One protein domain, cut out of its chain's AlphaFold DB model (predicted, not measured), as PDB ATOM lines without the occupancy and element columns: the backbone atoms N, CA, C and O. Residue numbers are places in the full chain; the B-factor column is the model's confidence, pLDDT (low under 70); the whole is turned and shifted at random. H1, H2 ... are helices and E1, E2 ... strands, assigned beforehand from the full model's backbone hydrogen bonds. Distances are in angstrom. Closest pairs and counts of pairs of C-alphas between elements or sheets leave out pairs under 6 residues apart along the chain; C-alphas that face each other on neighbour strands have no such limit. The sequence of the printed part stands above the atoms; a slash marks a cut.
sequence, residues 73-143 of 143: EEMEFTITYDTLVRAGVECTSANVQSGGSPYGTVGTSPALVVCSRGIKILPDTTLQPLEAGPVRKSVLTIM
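AT A GLANCE: This is residues 73 to 143 of the 143 residues of an uncharacterized protein of Pisolithus microcarpus 441 (UniProt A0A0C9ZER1). With little regular structure, this is a flat body made mostly of loops: helix H1 runs out, strand E1 folds back from its end, and the long loop of residues 96 to 138 leads on to strand E2, near H1. The 71 printed residues include one named helix and two named strands, in the order H1, E1, E2; the class is mixed, with only 23 residues in named elements. The whole is compact, with a radius of gyration of the C-alphas of 12.8 A and spans of 33 by 30 by 16 A.

HOW THE PARTS SIT: H1, residues 74 to 86, has every O i to N i+4 pair within hydrogen-bond range. A tight link leads to E1, residues 90 to 95; their closest C-alphas, of Val 85 and Cys 91, are 6.3 A apart. E2, residues 139 to 142, is near H1 but apart from E1. Neither strand pairs with a named strand, but residues 94 to 95 of E1 pair with residues 125 to 126, parallel.

IN THESE COORDINATES: H1 spans 17.9 A from C-alpha 74 at (273.760, 200.070, 221.914), E1 17.0 A, and E2 10.1 A to C-alpha 142 at (274.385, 187.792, 218.258).

THE WHOLE: The printed part has no cut. The link from E1 to E2 is long, and confidence is low at residues 98 to 110, 128 to 139, 141 and 143.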
ATOM      1  N   GLU A  73     271.327 196.260 223.134       91.44
ATOM      2  CA  GLU A  73     272.093 197.250 223.891       91.44
ATOM      3  C   GLU A  73     273.082 197.971 222.958       91.44
ATOM      4  O   GLU A  73     273.839 197.346 222.208       91.44
ATOM      5  N   GLU A  74     273.027 199.309 222.926       86.31
ATOM      6  CA  GLU A  74     273.760 200.070 221.914       86.31
ATOM      7  C   GLU A  74     275.284 200.002 222.079       86.31
ATOM      8  O   GLU A  74     276.011 200.088 221.081       86.31
ATOM      9  N   MET A  75     275.780 199.861 223.312       90.25
ATOM     10  CA  MET A  75     277.209 199.817 223.603       90.25
ATOM     11  C   MET A  75     277.811 198.485 223.156       90.25
ATOM     12  O   MET A  75     278.886 198.491 222.568       90.25
ATOM     13  N   GLU A  76     277.124 197.363 223.337       88.62
ATOM     14  CA  GLU A  76     277.543 196.039 222.889       88.62
ATOM     15  C   GLU A  76     277.637 195.995 221.364       88.62
ATOM     16  O   GLU A  76     278.684 195.622 220.824       88.62
ATOM     17  N   PHE A  77     276.612 196.483 220.656       88.62
ATOM     18  CA  PHE A  77     276.646 196.563 219.194       88.62
ATOM     19  C   PHE A  77     277.769 197.483 218.700       88.62
ATOM     20  O   PHE A  77     278.571 197.096 217.849       88.62
ATOM     21  N   THR A  78     277.858 198.702 219.239       89.62
ATOM     22  CA  THR A  78     278.818 199.699 218.749       89.62
ATOM     23  C   THR A  78     280.254 199.275 219.038       89.62
ATOM     24  O   THR A  78     281.108 199.365 218.158       89.62
ATOM     25  N   ILE A  79     280.533 198.768 220.244       91.06
ATOM     26  CA  ILE A  79     281.874 198.317 220.629       91.06
ATOM     27  C   ILE A  79     282.289 197.108 219.787       91.06
ATOM     28  O   ILE A  79     283.406 197.078 219.265       91.06
ATOM     29  N   THR A  80     281.420 196.107 219.624       90.44
ATOM     30  CA  THR A  80     281.765 194.905 218.847       90.44
ATOM     31  C   THR A  80     281.962 195.227 217.369       90.44
ATOM     32  O   THR A  80     282.964 194.822 216.783       90.44
ATOM     33  N   TYR A  81     281.080 196.024 216.767       90.19
ATOM     34  CA  TYR A  81     281.206 196.412 215.367       90.19
ATOM     35  C   TYR A  81     282.478 197.241 215.118       90.19
ATOM     36  O   TYR A  81     283.264 196.926 214.223       90.19
ATOM     37  N   ASP A  82     282.742 198.253 215.949       90.69
ATOM     38  CA  ASP A  82     283.916 199.124 215.820       90.69
ATOM     39  C   ASP A  82     285.238 198.377 216.071       90.69
ATOM     40  O   ASP A  82     286.244 198.617 215.399       90.69
ATOM     41  N   THR A  83     285.268 197.435 217.017       90.81
ATOM     42  CA  THR A  83     286.462 196.600 217.239       90.81
ATOM     43  C   THR A  83     286.733 195.662 216.066       90.81
ATOM     44  O   THR A  83     287.886 195.550 215.649       90.81
ATOM     45  N   LEU A  84     285.706 195.038 215.481       88.06
ATOM     46  CA  LEU A  84     285.869 194.156 214.324       88.06
ATOM     47  C   LEU A  84     286.323 194.922 213.070       88.06
ATOM     48  O   LEU A  84     287.251 194.482 212.386       88.06
ATOM     49  N   VAL A  85     285.745 196.098 212.804       86.88
ATOM     50  CA  VAL A  85     286.158 196.953 211.677       86.88
ATOM     51  C   VAL A  85     287.605 197.423 211.848       86.88
ATOM     52  O   VAL A  85     288.399 197.312 210.911       86.88
ATOM     53  N   ARG A  86     288.000 197.871 213.051       86.00
ATOM     54  CA  ARG A  86     289.395 198.257 213.339       86.00
ATOM     55  C   ARG A  86     290.372 197.083 213.290       86.00
ATOM     56  O   ARG A  86     291.542 197.289 212.980       86.00
ATOM     57  N   ALA A  87     289.906 195.861 213.537       83.69
ATOM     58  CA  ALA A  87     290.692 194.639 213.373       83.69
ATOM     59  C   ALA A  87     290.861 194.205 211.899       83.69
ATOM     60  O   ALA A  87     291.501 193.186 211.635       83.69
ATOM     61  N   GLY A  88     290.304 194.952 210.935       82.56
ATOM     62  CA  GLY A  88     290.392 194.640 209.508       82.56
ATOM     63  C   GLY A  88     289.434 193.534 209.054       82.56
ATOM     64  O   GLY A  88     289.673 192.903 208.023       82.56
ATOM     65  N   VAL A  89     288.371 193.273 209.821       84.75
ATOM     66  CA  VAL A  89     287.308 192.324 209.467       84.75
ATOM     67  C   VAL A  89     286.237 193.048 208.649       84.75
ATOM     68  O   VAL A  89     285.764 194.119 209.026       84.75
ATOM     69  N   GLU A  90     285.819 192.452 207.534       86.75
ATOM     70  CA  GLU A  90     284.699 192.950 206.734       86.75
ATOM     71  C   GLU A  90     283.388 192.649 207.474       86.75
ATOM     72  O   GLU A  90     282.936 191.503 207.516       86.75
ATOM     73  N   CYS A  91     282.802 193.666 208.103       88.31
ATOM     74  CA  CYS A  91     281.610 193.523 208.937       88.31
ATOM     75  C   CYS A  91     280.339 193.882 208.171       88.31
ATOM     76  O   CYS A  91     280.326 194.784 207.339       88.31
ATOM     77  N   THR A  92     279.251 193.181 208.471       88.88
ATOM     78  CA  THR A  92     277.916 193.478 207.949       88.88
ATOM     79  C   THR A  92     276.921 193.385 209.092       88.88
ATOM     80  O   THR A  92     276.846 192.345 209.748       88.88
ATOM     81  N   SER A  93     276.157 194.446 209.331       88.31
ATOM     82  CA  SER A  93     275.060 194.448 210.300       88.31
ATOM     83  C   SER A  93     273.755 194.002 209.637       88.31
ATOM     84  O   SER A  93     273.442 194.420 208.522       88.31
ATOM     85  N   ALA A  94     272.999 193.120 210.289       87.12
ATOM     86  CA  ALA A  94     271.752 192.601 209.745       87.12
ATOM     87  C   ALA A  94     270.605 192.657 210.750       87.12
ATOM     88  O   ALA A  94     270.710 192.114 211.849       87.12
ATOM     89  N   ASN A  95     269.491 193.264 210.336       85.81
ATOM     90  CA  ASN A  95     268.267 193.289 211.127       85.81
ATOM     91  C   ASN A  95     267.614 191.904 211.160       85.81
ATOM     92  O   ASN A  95     267.275 191.372 210.104       85.81
ATOM     93  N   VAL A  96     267.397 191.337 212.342       83.25
ATOM     94  CA  VAL A  96     266.746 190.024 212.510       83.25
ATOM     95  C   VAL A  96     265.217 190.107 212.469       83.25
ATOM     96  O   VAL A  96     264.537 189.095 212.306       83.25
ATOM     97  N   GLN A  97     264.647 191.295 212.633       75.25
ATOM     98  CA  GLN A  97     263.218 191.436 212.866       75.25
ATOM     99  C   GLN A  97     262.377 191.165 211.618       75.25
ATOM    100  O   GLN A  97     262.604 191.725 210.548       75.25
ATOM    101  N   SER A  98     261.359 190.318 211.791       57.38
ATOM    102  CA  SER A  98     260.429 189.901 210.730       57.38
ATOM    103  C   SER A  98     259.212 190.831 210.582       57.38
ATOM    104  O   SER A  98     258.471 190.769 209.606       57.38
ATOM    105  N   GLY A  99     259.001 191.733 211.539       56.88
ATOM    106  CA  GLY A  99     258.006 192.798 211.472       56.88
ATOM    107  C   GLY A  99     258.749 194.111 211.577       56.88
ATOM    108  O   GLY A  99     259.562 194.257 212.485       56.88
ATOM    109  N   GLY A 100     258.533 195.012 210.620       55.28
ATOM    110  CA  GLY A 100     259.229 196.294 210.571       55.28
ATOM    111  C   GLY A 100     259.237 197.010 211.924       55.28
ATOM    112  O   GLY A 100     258.310 196.868 212.722       55.28
ATOM    113  N   SER A 101     260.304 197.769 212.151       53.81
ATOM    114  CA  SER A 101     260.467 198.670 213.287       53.81
ATOM    115  C   SER A 101     259.169 199.412 213.627       53.81
ATOM    116  O   SER A 101     258.455 199.831 212.708       53.81
ATOM    117  N   PRO A 102     258.906 199.742 214.903       55.50
ATOM    118  CA  PRO A 102     257.860 200.702 215.269       55.50
ATOM    119  C   PRO A 102     257.976 202.040 214.510       55.50
ATOM    120  O   PRO A 102     257.010 202.796 214.430       55.50
ATOM    121  N   TYR A 103     259.156 202.332 213.947       54.59
ATOM    122  CA  TYR A 103     259.469 203.532 213.172       54.59
ATOM    123  C   TYR A 103     259.564 203.305 211.652       54.59
ATOM    124  O   TYR A 103     259.942 204.224 210.929       54.59
ATOM    125  N   GLY A 104     259.227 202.113 211.148       52.66
ATOM    126  CA  GLY A 104     259.251 201.807 209.719       52.66
ATOM    127  C   GLY A 104     258.676 200.430 209.395       52.66
ATOM    128  O   GLY A 104     259.212 199.407 209.807       52.66
ATOM    129  N   THR A 105     257.602 200.400 208.607       47.59
ATOM    130  CA  THR A 105     257.025 199.167 208.063       47.59
ATOM    131  C   THR A 105     257.839 198.660 206.872       47.59
ATOM    132  O   THR A 105     258.454 199.438 206.135       47.59
ATOM    133  N   VAL A 106     257.822 197.338 206.671       50.78
ATOM    134  CA  VAL A 106     258.402 196.671 205.496       50.78
ATOM    135  C   VAL A 106     257.868 197.362 204.232       50.78
ATOM    136  O   VAL A 106     256.686 197.251 203.921       50.78
ATOM    137  N   GLY A 107     258.725 198.118 203.535       51.72
ATOM    138  CA  GLY A 107     258.416 198.720 202.232       51.72
ATOM    139  C   GLY A 107     258.394 200.252 202.121       51.72
ATOM    140  O   GLY A 107     258.294 200.720 200.992       51.72
ATOM    141  N   THR A 108     258.518 201.049 203.200       51.75
ATOM    142  CA  THR A 108     258.421 202.539 203.079       51.75
ATOM    143  C   THR A 108     259.614 203.345 203.631       51.75
ATOM    144  O   THR A 108     259.734 204.544 203.397       51.75
ATOM    145  N   SER A 109     260.563 202.726 204.321       52.50
ATOM    146  CA  SER A 109     261.825 203.359 204.741       52.50
ATOM    147  C   SER A 109     262.779 202.274 205.219       52.50
ATOM    148  O   SER A 109     262.305 201.177 205.526       52.50
ATOM    149  N   PRO A 110     264.103 202.513 205.266       61.09
ATOM    150  CA  PRO A 110     265.025 201.488 205.738       61.09
ATOM    151  C   PRO A 110     264.625 201.039 207.148       61.09
ATOM    152  O   PRO A 110     264.250 201.861 207.986       61.09
ATOM    153  N   ALA A 111     264.652 199.728 207.389       70.38
ATOM    154  CA  ALA A 111     264.225 199.135 208.649       70.38
ATOM    155  C   ALA A 111     265.205 199.521 209.770       70.38
ATOM    156  O   ALA A 111     266.236 198.876 209.941       70.38
ATOM    157  N   LEU A 112     264.896 200.600 210.493       78.94
ATOM    158  CA  LEU A 112     265.689 201.089 211.619       78.94
ATOM    159  C   LEU A 112     265.523 200.182 212.829       78.94
ATOM    160  O   LEU A 112     264.409 199.808 213.169       78.94
ATOM    161  N   VAL A 113     266.609 199.908 213.530       84.00
ATOM    162  CA  VAL A 113     266.557 199.183 214.795       84.00
ATOM    163  C   VAL A 113     266.633 200.165 215.952       84.00
ATOM    164  O   VAL A 113     267.446 201.089 215.932       84.00
ATOM    165  N   VAL A 114     265.766 199.989 216.942       86.69
ATOM    166  CA  VAL A 114     265.691 200.820 218.145       86.69
ATOM    167  C   VAL A 114     266.329 200.072 219.305       86.69
ATOM    168  O   VAL A 114     265.787 199.086 219.795       86.69
ATOM    169  N   CYS A 115     267.471 200.561 219.770       86.75
ATOM    170  CA  CYS A 115     268.163 200.033 220.938       86.75
ATOM    171  C   CYS A 115     267.402 200.321 222.238       86.75
ATOM    172  O   CYS A 115     266.501 201.164 222.283       86.75
ATOM    173  N   SER A 116     267.815 199.669 223.326       86.31
ATOM    174  CA  SER A 116     267.171 199.769 224.646       86.31
ATOM    175  C   SER A 116     267.014 201.209 225.167       86.31
ATOM    176  O   SER A 116     266.016 201.523 225.815       86.31
ATOM    177  N   ARG A 117     267.949 202.113 224.839       85.62
ATOM    178  CA  ARG A 117     267.899 203.540 225.217       85.62
ATOM    179  C   ARG A 117     267.292 204.467 224.161       85.62
ATOM    180  O   ARG A 117     267.421 205.685 224.259       85.62
ATOM    181  N   GLY A 118     266.644 203.915 223.138       82.56
ATOM    182  CA  GLY A 118     266.031 204.689 222.055       82.56
ATOM    183  C   GLY A 118     267.014 205.180 220.987       82.56
ATOM    184  O   GLY A 118     266.624 205.965 220.120       82.56
ATOM    185  N   ILE A 119     268.270 204.717 221.016       86.31
ATOM    186  CA  ILE A 119     269.229 204.934 219.926       86.31
ATOM    187  C   ILE A 119     268.744 204.188 218.685       86.31
ATOM    188  O   ILE A 119     268.323 203.039 218.770       86.31
ATOM    189  N   LYS A 120     268.782 204.855 217.530       86.12
ATOM    190  CA  LYS A 120     268.336 204.284 216.257       86.12
ATOM    191  C   LYS A 120     269.542 203.926 215.409       86.12
ATOM    192  O   LYS A 120     270.340 204.801 215.079       86.12
ATOM    193  N   ILE A 121     269.642 202.660 215.040       85.06
ATOM    194  CA  ILE A 121     270.716 202.122 214.210       85.06
ATOM    195  C   ILE A 121     270.134 201.762 212.847       85.06
ATOM    196  O   ILE A 121     269.063 201.165 212.754       85.06
ATOM    197  N   LEU A 122     270.838 202.151 211.785       86.88
ATOM    198  CA  LEU A 122     270.533 201.736 210.423       86.88
ATOM    199  C   LEU A 122     271.368 200.485 210.105       86.88
ATOM    200  O   LEU A 122     272.581 200.612 209.946       86.88
ATOM    201  N   PRO A 123     270.759 199.295 210.032       84.94
ATOM    202  CA  PRO A 123     271.470 198.087 209.653       84.94
ATOM    203  C   PRO A 123     271.793 198.097 208.155       84.94
ATOM    204  O   PRO A 123     271.025 198.616 207.342       84.94
ATOM    205  N   ASP A 124     272.914 197.477 207.788       84.88
ATOM    206  CA  ASP A 124     273.379 197.387 206.396       84.88
ATOM    207  C   ASP A 124     272.436 196.529 205.542       84.88
ATOM    208  O   ASP A 124     272.265 196.761 204.345       84.88
ATOM    209  N   THR A 125     271.829 195.510 206.152       81.44
ATOM    210  CA  THR A 125     270.877 194.618 205.492       81.44
ATOM    211  C   THR A 125     269.801 194.116 206.454       81.44
ATOM    212  O   THR A 125     269.880 194.272 207.670       81.44
ATOM    213  N   THR A 126     268.775 193.480 205.912       82.62
ATOM    214  CA  THR A 126     267.803 192.689 206.673       82.62
ATOM    215  C   THR A 126     268.172 191.219 206.557       82.62
ATOM    216  O   THR A 126     268.583 190.769 205.485       82.62
ATOM    217  N   LEU A 127     268.013 190.441 207.625       78.25
ATOM    218  CA  LEU A 127     268.274 189.014 207.576       78.25
ATOM    219  C   LEU A 127     267.315 188.324 206.614       78.25
ATOM    220  O   LEU A 127     266.130 188.159 206.883       78.25
ATOM    221  N   GLN A 128     267.883 187.843 205.515       69.88
ATOM    222  CA  GLN A 128     267.266 186.835 204.678       69.88
ATOM    223  C   GLN A 128     267.862 185.478 205.074       69.88
ATOM    224  O   GLN A 128     269.052 185.246 204.835       69.88
ATOM    225  N   PRO A 129     267.076 184.568 205.684       60.53
ATOM    226  CA  PRO A 129     267.571 183.276 206.169       60.53
ATOM    227  C   PRO A 129     268.304 182.449 205.102       60.53
ATOM    228  O   PRO A 129     269.196 181.670 205.425       60.53
ATOM    229  N   LEU A 130     267.971 182.657 203.823       54.78
ATOM    230  CA  LEU A 130     268.567 181.957 202.685       54.78
ATOM    231  C   LEU A 130     269.979 182.462 202.317       54.78
ATOM    232  O   LEU A 130     270.779 181.713 201.762       54.78
ATOM    233  N   GLU A 131     270.313 183.709 202.655       58.16
ATOM    234  CA  GLU A 131     271.603 184.347 202.336       58.16
ATOM    235  C   GLU A 131     272.588 184.345 203.516       58.16
ATOM    236  O   GLU A 131     273.797 184.521 203.341       58.16
ATOM    237  N   ALA A 132     272.085 184.106 204.730       54.66
ATOM    238  CA  ALA A 132     272.845 184.139 205.977       54.66
ATOM    239  C   ALA A 132     273.603 182.834 206.302       54.66
ATOM    240  O   ALA A 132     274.085 182.672 207.423       54.66
ATOM    241  N   GLY A 133     273.735 181.908 205.346       55.62
ATOM    242  CA  GLY A 133     274.397 180.621 205.562       55.62
ATOM    243  C   GLY A 133     275.840 180.751 206.107       55.62
ATOM    244  O   GLY A 133     276.580 181.632 205.651       55.62
ATOM    245  N   PRO A 134     276.293 179.841 207.003       56.59
ATOM    246  CA  PRO A 134     277.633 179.870 207.621       56.59
ATOM    247  C   PRO A 134     278.798 179.864 206.622       56.59
ATOM    248  O   PRO A 134     279.920 180.230 206.944       56.59
ATOM    249  N   VAL A 135     278.533 179.463 205.379       54.47
ATOM    250  CA  VAL A 135     279.526 179.300 204.310       54.47
ATOM    251  C   VAL A 135     280.180 180.631 203.904       54.47
ATOM    252  O   VAL A 135     281.270 180.632 203.339       54.47
ATOM    253  N   ARG A 136     279.536 181.778 204.174       60.00
ATOM    254  CA  ARG A 136     279.994 183.101 203.699       60.00
ATOM    255  C   ARG A 136     280.600 183.989 204.786       60.00
ATOM    256  O   ARG A 136     281.268 184.964 204.450       60.00
ATOM    257  N   LYS A 137     280.358 183.685 206.063       60.91
ATOM    258  CA  LYS A 137     280.754 184.516 207.208       60.91
ATOM    259  C   LYS A 137     281.570 183.680 208.181       60.91
ATOM    260  O   LYS A 137     281.150 182.609 208.594       60.91
ATOM    261  N   SER A 138     282.755 184.175 208.510       61.38
ATOM    262  CA  SER A 138     283.733 183.491 209.357       61.38
ATOM    263  C   SER A 138     283.423 183.654 210.846       61.38
ATOM    264  O   SER A 138     283.901 182.865 211.653       61.38
ATOM    265  N   VAL A 139     282.660 184.691 211.206       65.62
ATOM    266  CA  VAL A 139     282.275 185.022 212.583       65.62
ATOM    267  C   VAL A 139     280.820 185.498 212.595       65.62
ATOM    268  O   VAL A 139     280.420 186.307 211.751       65.62
ATOM    269  N   LEU A 140     280.039 184.985 213.543       71.00
ATOM    270  CA  LEU A 140     278.669 185.404 213.828       71.00
ATOM    271  C   LEU A 140     278.623 185.940 215.258       71.00
ATOM    272  O   LEU A 140     278.983 185.218 216.187       71.00
ATOM    273  N   THR A 141     278.153 187.173 215.423       68.19
ATOM    274  CA  THR A 141     277.899 187.772 216.737       68.19
ATOM    275  C   THR A 141     276.411 188.073 216.853       68.19
ATOM    276  O   THR A 141     275.835 188.704 215.964       68.19
ATOM    277  N   ILE A 142     275.796 187.577 217.926       71.88
ATOM    278  CA  ILE A 142     274.385 187.792 218.258       71.88
ATOM    279  C   ILE A 142     274.352 188.710 219.476       71.88
ATOM    280  O   ILE A 142     275.057 188.432 220.447       71.88
ATOM    281  N   MET A 143     273.577 189.786 219.383       66.25
ATOM    282  CA  MET A 143     273.354 190.785 220.430       66.25
ATOM    283  C   MET A 143     271.851 190.902 220.682       66.25
ATOM    284  O   MET A 143     271.087 190.714 219.705       66.25
TER     285      MET A 143